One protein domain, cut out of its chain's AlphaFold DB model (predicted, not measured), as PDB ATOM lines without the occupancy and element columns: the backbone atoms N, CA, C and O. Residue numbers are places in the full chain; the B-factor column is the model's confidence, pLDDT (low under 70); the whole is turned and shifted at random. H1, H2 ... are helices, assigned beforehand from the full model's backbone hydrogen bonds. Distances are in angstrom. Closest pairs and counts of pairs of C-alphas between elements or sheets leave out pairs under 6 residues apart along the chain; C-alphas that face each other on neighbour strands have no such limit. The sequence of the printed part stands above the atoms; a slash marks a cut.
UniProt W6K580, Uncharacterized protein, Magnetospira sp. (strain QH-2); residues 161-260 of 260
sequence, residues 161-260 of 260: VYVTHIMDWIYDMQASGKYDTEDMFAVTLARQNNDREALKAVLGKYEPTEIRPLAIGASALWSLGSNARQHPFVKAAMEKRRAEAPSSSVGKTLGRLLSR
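AT A GLANCE: This is residues 161 to 260 of the 260 residues of an uncharacterized protein of Magnetospira sp. (strain QH-2) (UniProt W6K580). The long helix H4 runs through the domain, and H1, H5 and H6 join its later part in an up-and-down bundle, each running against the one before. The H2-H3 hairpin packs on H4 through H2, with H3 at the far end. The printed part has 100 residues with six named helices, H1 to H6, and no named strand: all helix, compact, radius of gyration of the C-alphas 13.0 A, spans 35 by 28 by 23 A.

HOW THE PARTS SIT: H4, residues 208 to 230, touches H2, residues 181 to 192, with residues 214 to 222 alone, about perpendicular at 74 degrees; closest C-alphas Met 184 and Ala 218, 4.5 A. H3, residues 196 to 203, forms a hairpin with H2, closest C-alphas Ala 190 and Leu 199, 5.4 A. H5, residues 232 to 244, and H6, residues 249 to 258, form another, closest C-alphas Arg 242 and Gly 251, 4.6 A. H1, residues 161 to 175, touches H4, closest C-alphas Ile 170 and Gly 217, 6.4 A. Every O i to N i+4 pair is within hydrogen-bond range except in H4, 15 of 19.

IN THESE COORDINATES: H4 spans 34.4 A from C-alpha 208 (135.031, 93.837, 138.704) to C-alpha 230 (109.426, 109.863, 155.148).

THE WHOLE: The printed part has no cut, and no printed residue is under 70.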
ATOM      1  N   VAL A 161     103.642  97.560 146.242       97.38
ATOM      2  CA  VAL A 161     104.132  96.568 145.268       97.38
ATOM      3  C   VAL A 161     105.496  96.955 144.692       97.38
ATOM      4  O   VAL A 161     106.392  96.119 144.619       97.38
ATOM      5  N   TYR A 162     105.712  98.239 144.393       98.06
ATOM      6  CA  TYR A 162     106.983  98.731 143.849       98.06
ATOM      7  C   TYR A 162     108.122  98.647 144.870       98.06
ATOM      8  O   TYR A 162     109.247  98.294 144.531       98.06
ATOM      9  N   VAL A 163     107.822  98.931 146.141       98.19
ATOM     10  CA  VAL A 163     108.784  98.813 147.250       98.19
ATOM     11  C   VAL A 163     109.128  97.345 147.498       98.19
ATOM     12  O   VAL A 163     110.285  97.005 147.729       98.19
ATOM     13  N   THR A 164     108.120  96.474 147.426       97.44
ATOM     14  CA  THR A 164     108.275  95.025 147.589       97.44
ATOM     15  C   THR A 164     109.158  94.457 146.490       97.44
ATOM     16  O   THR A 164     110.102  93.747 146.805       97.44
ATOM     17  N   HIS A 165     108.962  94.882 145.241       97.62
ATOM     18  CA  HIS A 165     109.805  94.481 144.113       97.62
ATOM     19  C   HIS A 165     111.289  94.835 144.310       97.62
ATOM     20  O   HIS A 165     112.171  94.018 144.049       97.62
ATOM     21  N   ILE A 166     111.588  96.021 144.859       98.00
ATOM     22  CA  ILE A 166     112.967  96.403 145.221       98.00
ATOM     23  C   ILE A 166     113.530  95.475 146.307       98.00
ATOM     24  O   ILE A 166     114.687  95.065 146.224       98.00
ATOM     25  N   MET A 167     112.739  95.157 147.336       97.56
ATOM     26  CA  MET A 167     113.180  94.259 148.406       97.56
ATOM     27  C   MET A 167     113.398  92.835 147.896       97.56
ATOM     28  O   MET A 167     114.413  92.235 148.235       97.56
ATOM     29  N   ASP A 168     112.494  92.315 147.071       96.38
ATOM     30  CA  ASP A 168     112.575  90.968 146.500       96.38
ATOM     31  C   ASP A 168     113.839  90.798 145.666       96.38
ATOM     32  O   ASP A 168     114.567  89.830 145.851       96.38
ATOM     33  N   TRP A 169     114.196  91.808 144.876       97.38
ATOM     34  CA  TRP A 169     115.464  91.806 144.158       97.38
ATOM     35  C   TRP A 169     116.691  91.735 145.088       97.38
ATOM     36  O   TRP A 169     117.649  91.024 144.788       97.38
ATOM     37  N   ILE A 170     116.676  92.410 146.246       97.00
ATOM     38  CA  ILE A 170     117.761  92.298 147.243       97.00
ATOM     39  C   ILE A 170     117.788  90.890 147.865       97.00
ATOM     40  O   ILE A 170     118.871  90.334 148.067       97.00
ATOM     41  N   TYR A 171     116.625  90.287 148.131       95.94
ATOM     42  CA  TYR A 171     116.542  88.892 148.578       95.94
ATOM     43  C   TYR A 171     117.116  87.929 147.537       95.94
ATOM     44  O   TYR A 171     117.901  87.059 147.904       95.94
ATOM     45  N   ASP A 172     116.806  88.115 146.254       95.81
ATOM     46  CA  ASP A 172     117.338  87.289 145.165       95.81
ATOM     47  C   ASP A 172     118.859  87.434 145.037       95.81
ATOM     48  O   ASP A 172     119.580  86.443 144.884       95.81
ATOM     49  N   MET A 173     119.382  88.660 145.172       95.62
ATOM     50  CA  MET A 173     120.826  88.890 145.226       95.62
ATOM     51  C   MET A 173     121.475  88.119 146.379       95.62
ATOM     52  O   MET A 173     122.499  87.468 146.162       95.62
ATOM     53  N   GLN A 174     120.887  88.152 147.581       94.12
ATOM     54  CA  GLN A 174     121.391  87.396 148.731       94.12
ATOM     55  C   GLN A 174     121.304  85.880 148.481       94.12
ATOM     56  O   GLN A 174     122.265  85.149 148.723       94.12
ATOM     57  N   ALA A 175     120.167  85.402 147.973       94.81
ATOM     58  CA  ALA A 175     119.904  83.987 147.719       94.81
ATOM     59  C   ALA A 175     120.840  83.390 146.658       94.81
ATOM     60  O   ALA A 175     121.130  82.197 146.700       94.81
ATOM     61  N   SER A 176     121.372  84.216 145.750       95.38
ATOM     62  CA  SER A 176     122.393  83.787 144.787       95.38
ATOM     63  C   SER A 176     123.710  83.331 145.435       95.38
ATOM     64  O   SER A 176     124.537  82.720 144.760       95.38
ATOM     65  N   GLY A 177     123.941  83.672 146.710       94.50
ATOM     66  CA  GLY A 177     125.179  83.394 147.441       94.50
ATOM     67  C   GLY A 177     126.377  84.249 147.015       94.50
ATOM     68  O   GLY A 177     127.435  84.149 147.628       94.50
ATOM     69  N   LYS A 178     126.224  85.096 145.988       94.94
ATOM     70  CA  LYS A 178     127.299  85.956 145.465       94.94
ATOM     71  C   LYS A 178     127.471  87.255 146.235       94.94
ATOM     72  O   LYS A 178     128.537  87.852 146.171       94.94
ATOM     73  N   TYR A 179     126.424  87.721 146.910       96.31
ATOM     74  CA  TYR A 179     126.413  89.023 147.562       96.31
ATOM     75  C   TYR A 179     125.985  88.897 149.017       96.31
ATOM     76  O   TYR A 179     124.959  88.286 149.317       96.31
ATOM     77  N   ASP A 180     126.734  89.543 149.907       94.81
ATOM     78  CA  ASP A 180     126.338  89.711 151.300       94.81
ATOM     79  C   ASP A 180     125.611  91.053 151.479       94.81
ATOM     80  O   ASP A 180     126.108  92.115 151.091       94.81
ATOM     81  N   THR A 181     124.422  91.035 152.084       95.56
ATOM     82  CA  THR A 181     123.696  92.268 152.407       95.56
ATOM     83  C   THR A 181     124.409  93.130 153.440       95.56
ATOM     84  O   THR A 181     124.237  94.348 153.418       95.56
ATOM     85  N   GLU A 182     125.247  92.545 154.299       95.25
ATOM     86  CA  GLU A 182     126.108  93.312 155.203       95.25
ATOM     87  C   GLU A 182     127.167  94.102 154.426       95.25
ATOM     88  O   GLU A 182     127.418  95.264 154.746       95.25
ATOM     89  N   ASP A 183     127.716  93.542 153.344       97.19
ATOM     90  CA  ASP A 183     128.630  94.272 152.461       97.19
ATOM     91  C   ASP A 183     127.903  95.366 151.675       97.19
ATOM     92  O   ASP A 183     128.413  96.483 151.565       97.19
ATOM     93  N   MET A 184     126.687  95.104 151.178       97.12
ATOM     94  CA  MET A 184     125.863  96.154 150.560       97.12
ATOM     95  C   MET A 184     125.620  97.310 151.539       97.12
ATOM     96  O   MET A 184     125.784  98.477 151.181       97.12
ATOM     97  N   PHE A 185     125.272  96.994 152.789       96.00
ATOM     98  CA  PHE A 185     125.063  97.990 153.834       96.00
ATOM     99  C   PHE A 185     126.365  98.720 154.206       96.00
ATOM    100  O   PHE A 185     126.356  99.938 154.394       96.00
ATOM    101  N   ALA A 186     127.501  98.025 154.249       96.69
ATOM    102  CA  ALA A 186     128.809  98.630 154.479       96.69
ATOM    103  C   ALA A 186     129.195  99.602 153.353       96.69
ATOM    104  O   ALA A 186     129.667 100.703 153.636       96.69
ATOM    105  N   VAL A 187     128.914  99.263 152.087       97.00
ATOM    106  CA  VAL A 187     129.065 100.192 150.953       97.00
ATOM    107  C   VAL A 187     128.186 101.430 151.145       97.00
ATOM    108  O   VAL A 187     128.654 102.546 150.908       97.00
ATOM    109  N   THR A 188     126.937 101.270 151.604       93.88
ATOM    110  CA  THR A 188     126.059 102.405 151.933       93.88
ATOM    111  C   THR A 188     126.689 103.310 152.993       93.88
ATOM    112  O   THR A 188     126.774 104.519 152.780       93.88
ATOM    113  N   LEU A 189     127.155 102.750 154.113       93.56
ATOM    114  CA  LEU A 189     127.750 103.521 155.211       93.56
ATOM    115  C   LEU A 189     129.051 104.215 154.801       93.56
ATOM    116  O   LEU A 189     129.216 105.406 155.063       93.56
ATOM    117  N   ALA A 190     129.949 103.503 154.118       95.44
ATOM    118  CA  ALA A 190     131.214 104.059 153.654       95.44
ATOM    119  C   ALA A 190     130.984 105.254 152.716       95.44
ATOM    120  O   ALA A 190     131.634 106.289 152.847       95.44
ATOM    121  N   ARG A 191     129.993 105.165 151.817       91.56
ATOM    122  CA  ARG A 191     129.607 106.287 150.949       91.56
ATOM    123  C   ARG A 191     129.025 107.462 151.730       91.56
ATOM    124  O   ARG A 191     129.431 108.592 151.480       91.56
ATOM    125  N   GLN A 192     128.106 107.209 152.665       90.19
ATOM    126  CA  GLN A 192     127.507 108.260 153.501       90.19
ATOM    127  C   GLN A 192     128.565 109.045 154.281       90.19
ATOM    128  O   GLN A 192     128.472 110.265 154.383       90.19
ATOM    129  N   ASN A 193     129.580 108.346 154.783       93.56
ATOM    130  CA  ASN A 193     130.640 108.927 155.599       93.56
ATOM    131  C   ASN A 193     131.843 109.418 154.777       93.56
ATOM    132  O   ASN A 193     132.813 109.897 155.356       93.56
ATOM    133  N   ASN A 194     131.803 109.295 153.442       94.00
ATOM    134  CA  ASN A 194     132.936 109.564 152.549       94.00
ATOM    135  C   ASN A 194     134.224 108.797 152.948       94.00
ATOM    136  O   ASN A 194     135.342 109.279 152.753       94.00
ATOM    137  N   ASP A 195     134.066 107.589 153.495       97.25
ATOM    138  CA  ASP A 195     135.153 106.709 153.929       97.25
ATOM    139  C   ASP A 195     135.653 105.858 152.751       97.25
ATOM    140  O   ASP A 195     135.090 104.820 152.386       97.25
ATOM    141  N   ARG A 196     136.723 106.337 152.111       96.06
ATOM    142  CA  ARG A 196     137.292 105.707 150.913       96.06
ATOM    143  C   ARG A 196     138.005 104.394 151.207       96.06
ATOM    144  O   ARG A 196     137.983 103.515 150.346       96.06
ATOM    145  N   GLU A 197     138.617 104.258 152.380       97.50
ATOM    146  CA  GLU A 197     139.351 103.045 152.740       97.50
ATOM    147  C   GLU A 197     138.379 101.919 153.078       97.50
ATOM    148  O   GLU A 197     138.526 100.821 152.539       97.50
ATOM    149  N   ALA A 198     137.317 102.199 153.843       97.31
ATOM    150  CA  ALA A 198     136.252 101.225 154.069       97.31
ATOM    151  C   ALA A 198     135.578 100.812 152.753       97.31
ATOM    152  O   ALA A 198     135.373  99.622 152.506       97.31
ATOM    153  N   LEU A 199     135.294 101.772 151.862       96.81
ATOM    154  CA  LEU A 199     134.719 101.465 150.553       96.81
ATOM    155  C   LEU A 199     135.650 100.560 149.733       96.81
ATOM    156  O   LEU A 199     135.204  99.554 149.191       96.81
ATOM    157  N   LYS A 200     136.944 100.888 149.657       96.69
ATOM    158  CA  LYS A 200     137.940 100.079 148.941       96.69
ATOM    159  C   LYS A 200     138.064  98.678 149.540       96.69
ATOM    160  O   LYS A 200     138.140  97.715 148.781       96.69
ATOM    161  N   ALA A 201     138.059  98.560 150.867       97.88
ATOM    162  CA  ALA A 201     138.150  97.282 151.564       97.88
ATOM    163  C   ALA A 201     136.960  96.366 151.244       97.88
ATOM    164  O   ALA A 201     137.163  95.193 150.944       97.88
ATOM    165  N   VAL A 202     135.729  96.894 151.250       97.56
ATOM    166  CA  VAL A 202     134.536  96.099 150.912       97.56
ATOM    167  C   VAL A 202     134.519  95.738 149.427       97.56
ATOM    168  O   VAL A 202     134.322  94.577 149.086       97.56
ATOM    169  N   LEU A 203     134.781  96.699 148.533       96.56
ATOM    170  CA  LEU A 203     134.782  96.442 147.088       96.56
ATOM    171  C   LEU A 203     135.897  95.479 146.651       96.56
ATOM    172  O   LEU A 203     135.722  94.767 145.671       96.56
ATOM    173  N   GLY A 204     137.018  95.429 147.376       97.12
ATOM    174  CA  GLY A 204     138.127  94.512 147.104       97.12
ATOM    175  C   GLY A 204     137.801  93.030 147.313       97.12
ATOM    176  O   GLY A 204     138.608  92.190 146.926       97.12
ATOM    177  N   LYS A 205     136.641  92.705 147.902       97.50
ATOM    178  CA  LYS A 205     136.148  91.329 148.065       97.50
ATOM    179  C   LYS A 205     135.482  90.762 146.806       97.50
ATOM    180  O   LYS A 205     135.237  89.563 146.758       97.50
ATOM    181  N   TYR A 206     135.149  91.619 145.840       97.44
ATOM    182  CA  TYR A 206     134.295  91.289 144.700       97.44
ATOM    183  C   TYR A 206     135.050  91.427 143.382       97.44
ATOM    184  O   TYR A 206     135.908  92.303 143.225       97.44
ATOM    185  N   GLU A 207     134.672  90.615 142.399       96.88
ATOM    186  CA  GLU A 207     135.197  90.752 141.046       96.88
ATOM    187  C   GLU A 207     134.698  92.052 140.386       96.88
ATOM    188  O   GLU A 207     133.604  92.546 140.691       96.88
ATOM    189  N   PRO A 208     135.440  92.626 139.418       95.44
ATOM    190  CA  PRO A 208     135.031  93.837 138.704       95.44
ATOM    191  C   PRO A 208     133.597  93.821 138.153       95.44
ATOM    192  O   PRO A 208     132.909  94.843 138.162       95.44
ATOM    193  N   THR A 209     133.137  92.661 137.681       95.12
ATOM    194  CA  THR A 209     131.790  92.454 137.126       95.12
ATOM    195  C   THR A 209     130.692  92.458 138.195       95.12
ATOM    196  O   THR A 209     129.527  92.695 137.877       95.12
ATOM    197  N   GLU A 210     131.049  92.259 139.462       96.19
ATOM    198  CA  GLU A 210     130.140  92.146 140.605       96.19
ATOM    199  C   GLU A 210     129.987  93.467 141.371       96.19
ATOM    200  O   GLU A 210     128.954  93.706 142.002       96.19
ATOM    201  N   ILE A 211     130.966  94.372 141.246       95.88
ATOM    202  CA  ILE A 211     130.954  95.694 141.893       95.88
ATOM    203  C   ILE A 211     129.714  96.506 141.501       95.88
ATOM    204  O   ILE A 211     129.139  97.208 142.337       95.88
ATOM    205  N   ARG A 212     129.283  96.438 140.234       95.50
ATOM    206  CA  ARG A 212     128.121  97.207 139.765       95.50
ATOM    207  C   ARG A 212     126.813  96.722 140.412       95.50
ATOM    208  O   ARG A 212     126.146  97.568 141.007       95.50
ATOM    209  N   PRO A 213     126.437  95.429 140.355       95.88
ATOM    210  CA  PRO A 213     125.292  94.917 141.112       95.88
ATOM    211  C   PRO A 213     125.352  95.251 142.606       95.88
ATOM    212  O   PRO A 213     124.372  95.763 143.145       95.88
ATOM    213  N   LEU A 214     126.510  95.072 143.255       97.06
ATOM    214  CA  LEU A 214     126.696  95.409 144.671       97.06
ATOM    215  C   LEU A 214     126.401  96.893 144.953       97.06
ATOM    216  O   LEU A 214     125.704  97.232 145.909       97.06
ATOM    217  N   ALA A 215     126.884  97.795 144.095       95.56
ATOM    218  CA  ALA A 215     126.622  99.227 144.198       95.56
ATOM    219  C   ALA A 215     125.137  99.590 144.012       95.56
ATOM    220  O   ALA A 215     124.664 100.540 144.645       95.56
ATOM    221  N   ILE A 216     124.408  98.864 143.158       96.50
ATOM    222  CA  ILE A 216     122.957  99.034 142.982       96.50
ATOM    223  C   ILE A 216     122.234  98.545 144.247       96.50
ATOM    224  O   ILE A 216     121.423  99.291 144.790       96.50
ATOM    225  N   GLY A 217     122.608  97.379 144.788       96.81
ATOM    226  CA  GLY A 217     122.102  96.844 146.062       96.81
ATOM    227  C   GLY A 217     122.273  97.819 147.229       96.81
ATOM    228  O   GLY A 217     121.314  98.146 147.928       96.81
ATOM    229  N   ALA A 218     123.468  98.393 147.373       96.81
ATOM    230  CA  ALA A 218     123.751  99.421 148.377       96.81
ATOM    231  C   ALA A 218     122.890 100.690 148.204       96.81
ATOM    232  O   ALA A 218     122.470 101.314 149.184       96.81
ATOM    233  N   SER A 219     122.606 101.083 146.959       95.75
ATOM    234  CA  SER A 219     121.753 102.242 146.657       95.75
ATOM    235  C   SER A 219     120.279 101.949 146.963       95.75
ATOM    236  O   SER A 219     119.572 102.813 147.485       95.75
ATOM    237  N   ALA A 220     119.826 100.715 146.719       97.44
ATOM    238  CA  ALA A 220     118.490 100.253 147.078       97.44
ATOM    239  C   ALA A 220     118.288 100.238 148.605       97.44
ATOM    240  O   ALA A 220     117.321 100.824 149.091       97.44
ATOM    241  N   LEU A 221     119.233  99.676 149.374       97.06
ATOM    242  CA  LEU A 221     119.191  99.684 150.847       97.06
ATOM    243  C   LEU A 221     119.179 101.103 151.426       97.06
ATOM    244  O   LEU A 221     118.414 101.398 152.346       97.06
ATOM    245  N   TRP A 222     120.003 101.996 150.870       95.75
ATOM    246  CA  TRP A 222     119.997 103.403 151.258       95.75
ATOM    247  C   TRP A 222     118.624 104.046 151.038       95.75
ATOM    248  O   TRP A 222     118.085 104.677 151.951       95.75
ATOM    249  N   SER A 223     118.053 103.849 149.847       96.38
ATOM    250  CA  SER A 223     116.765 104.429 149.463       96.38
ATOM    251  C   SER A 223     115.629 103.889 150.328       96.38
ATOM    252  O   SER A 223     114.817 104.671 150.807       96.38
ATOM    253  N   LEU A 224     115.614 102.581 150.615       97.75
ATOM    254  CA  LEU A 224     114.651 101.954 151.526       97.75
ATOM    255  C   LEU A 224     114.676 102.617 152.908       97.75
ATOM    256  O   LEU A 224     113.645 103.088 153.381       97.75
ATOM    257  N   GLY A 225     115.856 102.736 153.526       96.25
ATOM    258  CA  GLY A 225     115.982 103.396 154.828       96.25
ATOM    259  C   GLY A 225     115.604 104.881 154.791       96.25
ATOM    260  O   GLY A 225     114.945 105.375 155.703       96.25
ATOM    261  N   SER A 226     115.999 105.603 153.738       95.25
ATOM    262  CA  SER A 226     115.654 107.021 153.568       95.25
ATOM    263  C   SER A 226     114.152 107.245 153.410       95.25
ATOM    264  O   SER A 226     113.579 108.127 154.053       95.25
ATOM    265  N   ASN A 227     113.504 106.410 152.600       97.38
ATOM    266  CA  ASN A 227     112.092 106.544 152.290       97.38
ATOM    267  C   ASN A 227     111.208 106.006 153.421       97.38
ATOM    268  O   ASN A 227     110.165 106.591 153.687       97.38
ATOM    269  N   ALA A 228     111.626 104.985 154.172       97.75
ATOM    270  CA  ALA A 228     110.880 104.515 155.345       97.75
ATOM    271  C   ALA A 228     110.709 105.593 156.428       97.75
ATOM    272  O   ALA A 228     109.686 105.619 157.111       97.75
ATOM    273  N   ARG A 229     111.667 106.521 156.562       96.06
ATOM    274  CA  ARG A 229     111.542 107.662 157.487       96.06
ATOM    275  C   ARG A 229     110.503 108.694 157.043       96.06
ATOM    276  O   ARG A 229     109.943 109.390 157.882       96.06
ATOM    277  N   GLN A 230     110.253 108.804 155.741       95.31
ATOM    278  CA  GLN A 230     109.426 109.863 155.148       95.31
ATOM    279  C   GLN A 230     108.040 109.365 154.698       95.31
ATOM    280  O   GLN A 230     107.081 110.140 154.607       95.31
ATOM    281  N   HIS A 231     107.914 108.065 154.424       95.62
ATOM    282  CA  HIS A 231     106.755 107.455 153.783       95.62
ATOM    283  C   HIS A 231     106.231 106.274 154.617       95.62
ATOM    284  O   HIS A 231     106.833 105.197 154.602       95.62
ATOM    285  N   PRO A 232     105.076 106.427 155.295       97.06
ATOM    286  CA  PRO A 232     104.499 105.361 156.115       97.06
ATOM    287  C   PRO A 232     104.260 104.049 155.357       97.06
ATOM    288  O   PRO A 232     104.496 102.979 155.912       97.06
ATOM    289  N   PHE A 233     103.860 104.110 154.078       97.75
ATOM    290  CA  PHE A 233     103.636 102.905 153.267       97.75
ATOM    291  C   PHE A 233     104.933 102.123 152.995       97.75
ATOM    292  O   PHE A 233     104.915 100.895 152.970       97.75
ATOM    293  N   VAL A 234     106.070 102.818 152.858       98.25
ATOM    294  CA  VAL A 234     107.392 102.193 152.693       98.25
ATOM    295  C   VAL A 234     107.805 101.506 153.988       98.25
ATOM    296  O   VAL A 234     108.213 100.346 153.967       98.25
ATOM    297  N   LYS A 235     107.646 102.197 155.126       98.25
ATOM    298  CA  LYS A 235     107.928 101.630 156.449       98.25
ATOM    299  C   LYS A 235     107.112 100.360 156.698       98.25
ATOM    300  O   LYS A 235     107.690  99.332 157.037       98.25
ATOM    301  N   ALA A 236     105.802 100.414 156.458       98.31
ATOM    302  CA  ALA A 236     104.908  99.273 156.634       98.31
ATOM    303  C   ALA A 236     105.289  98.087 155.730       98.31
ATOM    304  O   ALA A 236     105.304  96.942 156.183       98.31
ATOM    305  N   ALA A 237     105.654  98.347 154.467       98.19
ATOM    306  CA  ALA A 237     106.126  97.309 153.552       98.19
ATOM    307  C   ALA A 237     107.418  96.643 154.058       98.19
ATOM    308  O   ALA A 237     107.515  95.416 154.075       98.19
ATOM    309  N   MET A 238     108.388  97.437 154.525       98.31
ATOM    310  CA  MET A 238     109.639  96.925 155.093       98.31
ATOM    311  C   MET A 238     109.420  96.125 156.381       98.31
ATOM    312  O   MET A 238     110.050  95.087 156.564       98.31
ATOM    313  N   GLU A 239     108.531  96.576 157.270       98.25
ATOM    314  CA  GLU A 239     108.176  95.853 158.497       98.25
ATOM    315  C   GLU A 239     107.535  94.500 158.181       98.25
ATOM    316  O   GLU A 239     107.964  93.480 158.726       98.25
ATOM    317  N   LYS A 240     106.577  94.475 157.243       97.69
ATOM    318  CA  LYS A 240     105.960  93.238 156.757       97.69
ATOM    319  C   LYS A 240     107.013  92.283 156.192       97.69
ATOM    320  O   LYS A 240     107.105  91.142 156.634       97.69
ATOM    321  N   ARG A 241     107.850  92.759 155.265       95.75
ATOM    322  CA  ARG A 241     108.860  91.923 154.602       95.75
ATOM    323  C   ARG A 241     109.930  91.414 155.572       95.75
ATOM    324  O   ARG A 241     110.405  90.293 155.437       95.75
ATOM    325  N   ARG A 242     110.295  92.207 156.584       96.19
ATOM    326  CA  ARG A 242     111.175  91.767 157.677       96.19
ATOM    327  C   ARG A 242     110.534  90.655 158.510       96.19
ATOM    328  O   ARG A 242     111.241  89.729 158.900       96.19
ATOM    329  N   ALA A 243     109.239  90.749 158.810       96.88
ATOM    330  CA  ALA A 243     108.533  89.765 159.632       96.88
ATOM    331  C   ALA A 243     108.438  88.380 158.966       96.88
ATOM    332  O   ALA A 243     108.372  87.377 159.671       96.88
ATOM    333  N   GLU A 244     108.487  88.313 157.634       95.81
ATOM    334  CA  GLU A 244     108.487  87.054 156.874       95.81
ATOM    335  C   GLU A 244     109.798  86.257 157.030       95.81
ATOM    336  O   GLU A 244     109.786  85.032 156.947       95.81
ATOM    337  N   ALA A 245     110.929  86.930 157.285       92.44
ATOM    338  CA  ALA A 245     112.240  86.287 157.427       92.44
ATOM    339  C   ALA A 245     113.169  87.034 158.412       92.44
ATOM    340  O   ALA A 245     114.255  87.482 158.024       92.44
ATOM    341  N   PRO A 246     112.801  87.165 159.703       92.00
ATOM    342  CA  PRO A 246     113.470  88.072 160.642       92.00
ATOM    343  C   PRO A 246     114.925  87.692 160.948       92.00
ATOM    344  O   PRO A 246     115.725  88.555 161.307       92.00
ATOM    345  N   SER A 247     115.279  86.412 160.812       92.44
ATOM    346  CA  SER A 247     116.627  85.890 161.063       92.44
ATOM    347  C   SER A 247     117.551  85.931 159.838       92.44
ATOM    348  O   SER A 247     118.759  85.730 159.999       92.44
ATOM    349  N   SER A 248     117.016  86.205 158.642       92.31
ATOM    350  CA  SER A 248     117.805  86.320 157.409       92.31
ATOM    351  C   SER A 248     118.731  87.545 157.440       92.31
ATOM    352  O   SER A 248     118.488  88.497 158.186       92.31
ATOM    353  N   SER A 249     119.797  87.540 156.629       93.00
ATOM    354  CA  SER A 249     120.718  88.687 156.540       93.00
ATOM    355  C   SER A 249     119.991  89.948 156.049       93.00
ATOM    356  O   SER A 249     120.112  91.015 156.661       93.00
ATOM    357  N   VAL A 250     119.115  89.809 155.042       93.38
ATOM    358  CA  VAL A 250     118.230  90.899 154.603       93.38
ATOM    359  C   VAL A 250     117.308  91.347 155.740       93.38
ATOM    360  O   VAL A 250     117.263  92.536 156.038       93.38
ATOM    361  N   GLY A 251     116.621  90.434 156.434       94.25
ATOM    362  CA  GLY A 251     115.706  90.770 157.534       94.25
ATOM    363  C   GLY A 251     116.380  91.542 158.675       94.25
ATOM    364  O   GLY A 251     115.834  92.534 159.169       94.25
ATOM    365  N   LYS A 252     117.607  91.156 159.044       95.94
ATOM    366  CA  LYS A 252     118.442  91.891 160.009       95.94
ATOM    367  C   LYS A 252     118.820  93.278 159.489       95.94
ATOM    368  O   LYS A 252     118.678  94.259 160.222       95.94
ATOM    369  N   THR A 253     119.235  93.376 158.226       95.62
ATOM    370  CA  THR A 253     119.583  94.650 157.573       95.62
ATOM    371  C   THR A 253     118.383  95.599 157.524       95.62
ATOM    372  O   THR A 253     118.500  96.759 157.919       95.62
ATOM    373  N   LEU A 254     117.201  95.109 157.135       96.06
ATOM    374  CA  LEU A 254     115.950  95.872 157.173       96.06
ATOM    375  C   LEU A 254     115.629  96.338 158.599       96.06
ATOM    376  O   LEU A 254     115.253  97.490 158.795       96.06
ATOM    377  N   GLY A 255     115.836  95.482 159.605       96.19
ATOM    378  CA  GLY A 255     115.690  95.848 161.016       96.19
ATOM    379  C   GLY A 255     116.586  97.019 161.431       96.19
ATOM    380  O   GLY A 255     116.103  97.947 162.074       96.19
ATOM    381  N   ARG A 256     117.857  97.014 161.008       96.06
ATOM    382  CA  ARG A 256     118.809  98.113 161.259       96.06
ATOM    383  C   ARG A 256     118.422  99.397 160.534       96.06
ATOM    384  O   ARG A 256     118.598 100.479 161.082       96.06
ATOM    385  N   LEU A 257     117.913  99.297 159.306       94.56
ATOM    386  CA  LEU A 257     117.431 100.459 158.555       94.56
ATOM    387  C   LEU A 257     116.208 101.095 159.227       94.56
ATOM    388  O   LEU A 257     116.135 102.316 159.297       94.56
ATOM    389  N   LEU A 258     115.287 100.278 159.746       96.00
ATOM    390  CA  LEU A 258     114.073 100.728 160.434       96.00
ATOM    391  C   LEU A 258     114.339 101.343 161.818       96.00
ATOM    392  O   LEU A 258     113.494 102.081 162.316       96.00
ATOM    393  N   SER A 259     115.481 101.040 162.446       95.00
ATOM    394  CA  SER A 259     115.862 101.586 163.755       95.00
ATOM    395  C   SER A 259     116.669 102.891 163.690       95.00
ATOM    396  O   SER A 259     117.060 103.389 164.743       95.00
ATOM    397  N   ARG A 260     116.985 103.401 162.490       85.38
ATOM    398  CA  ARG A 260     117.718 104.664 162.276       85.38
ATOM    399  C   ARG A 260     116.765 105.821 162.018       85.38
ATOM    400  O   ARG A 260     116.962 106.865 162.666       85.38
TER     401      ARG A 260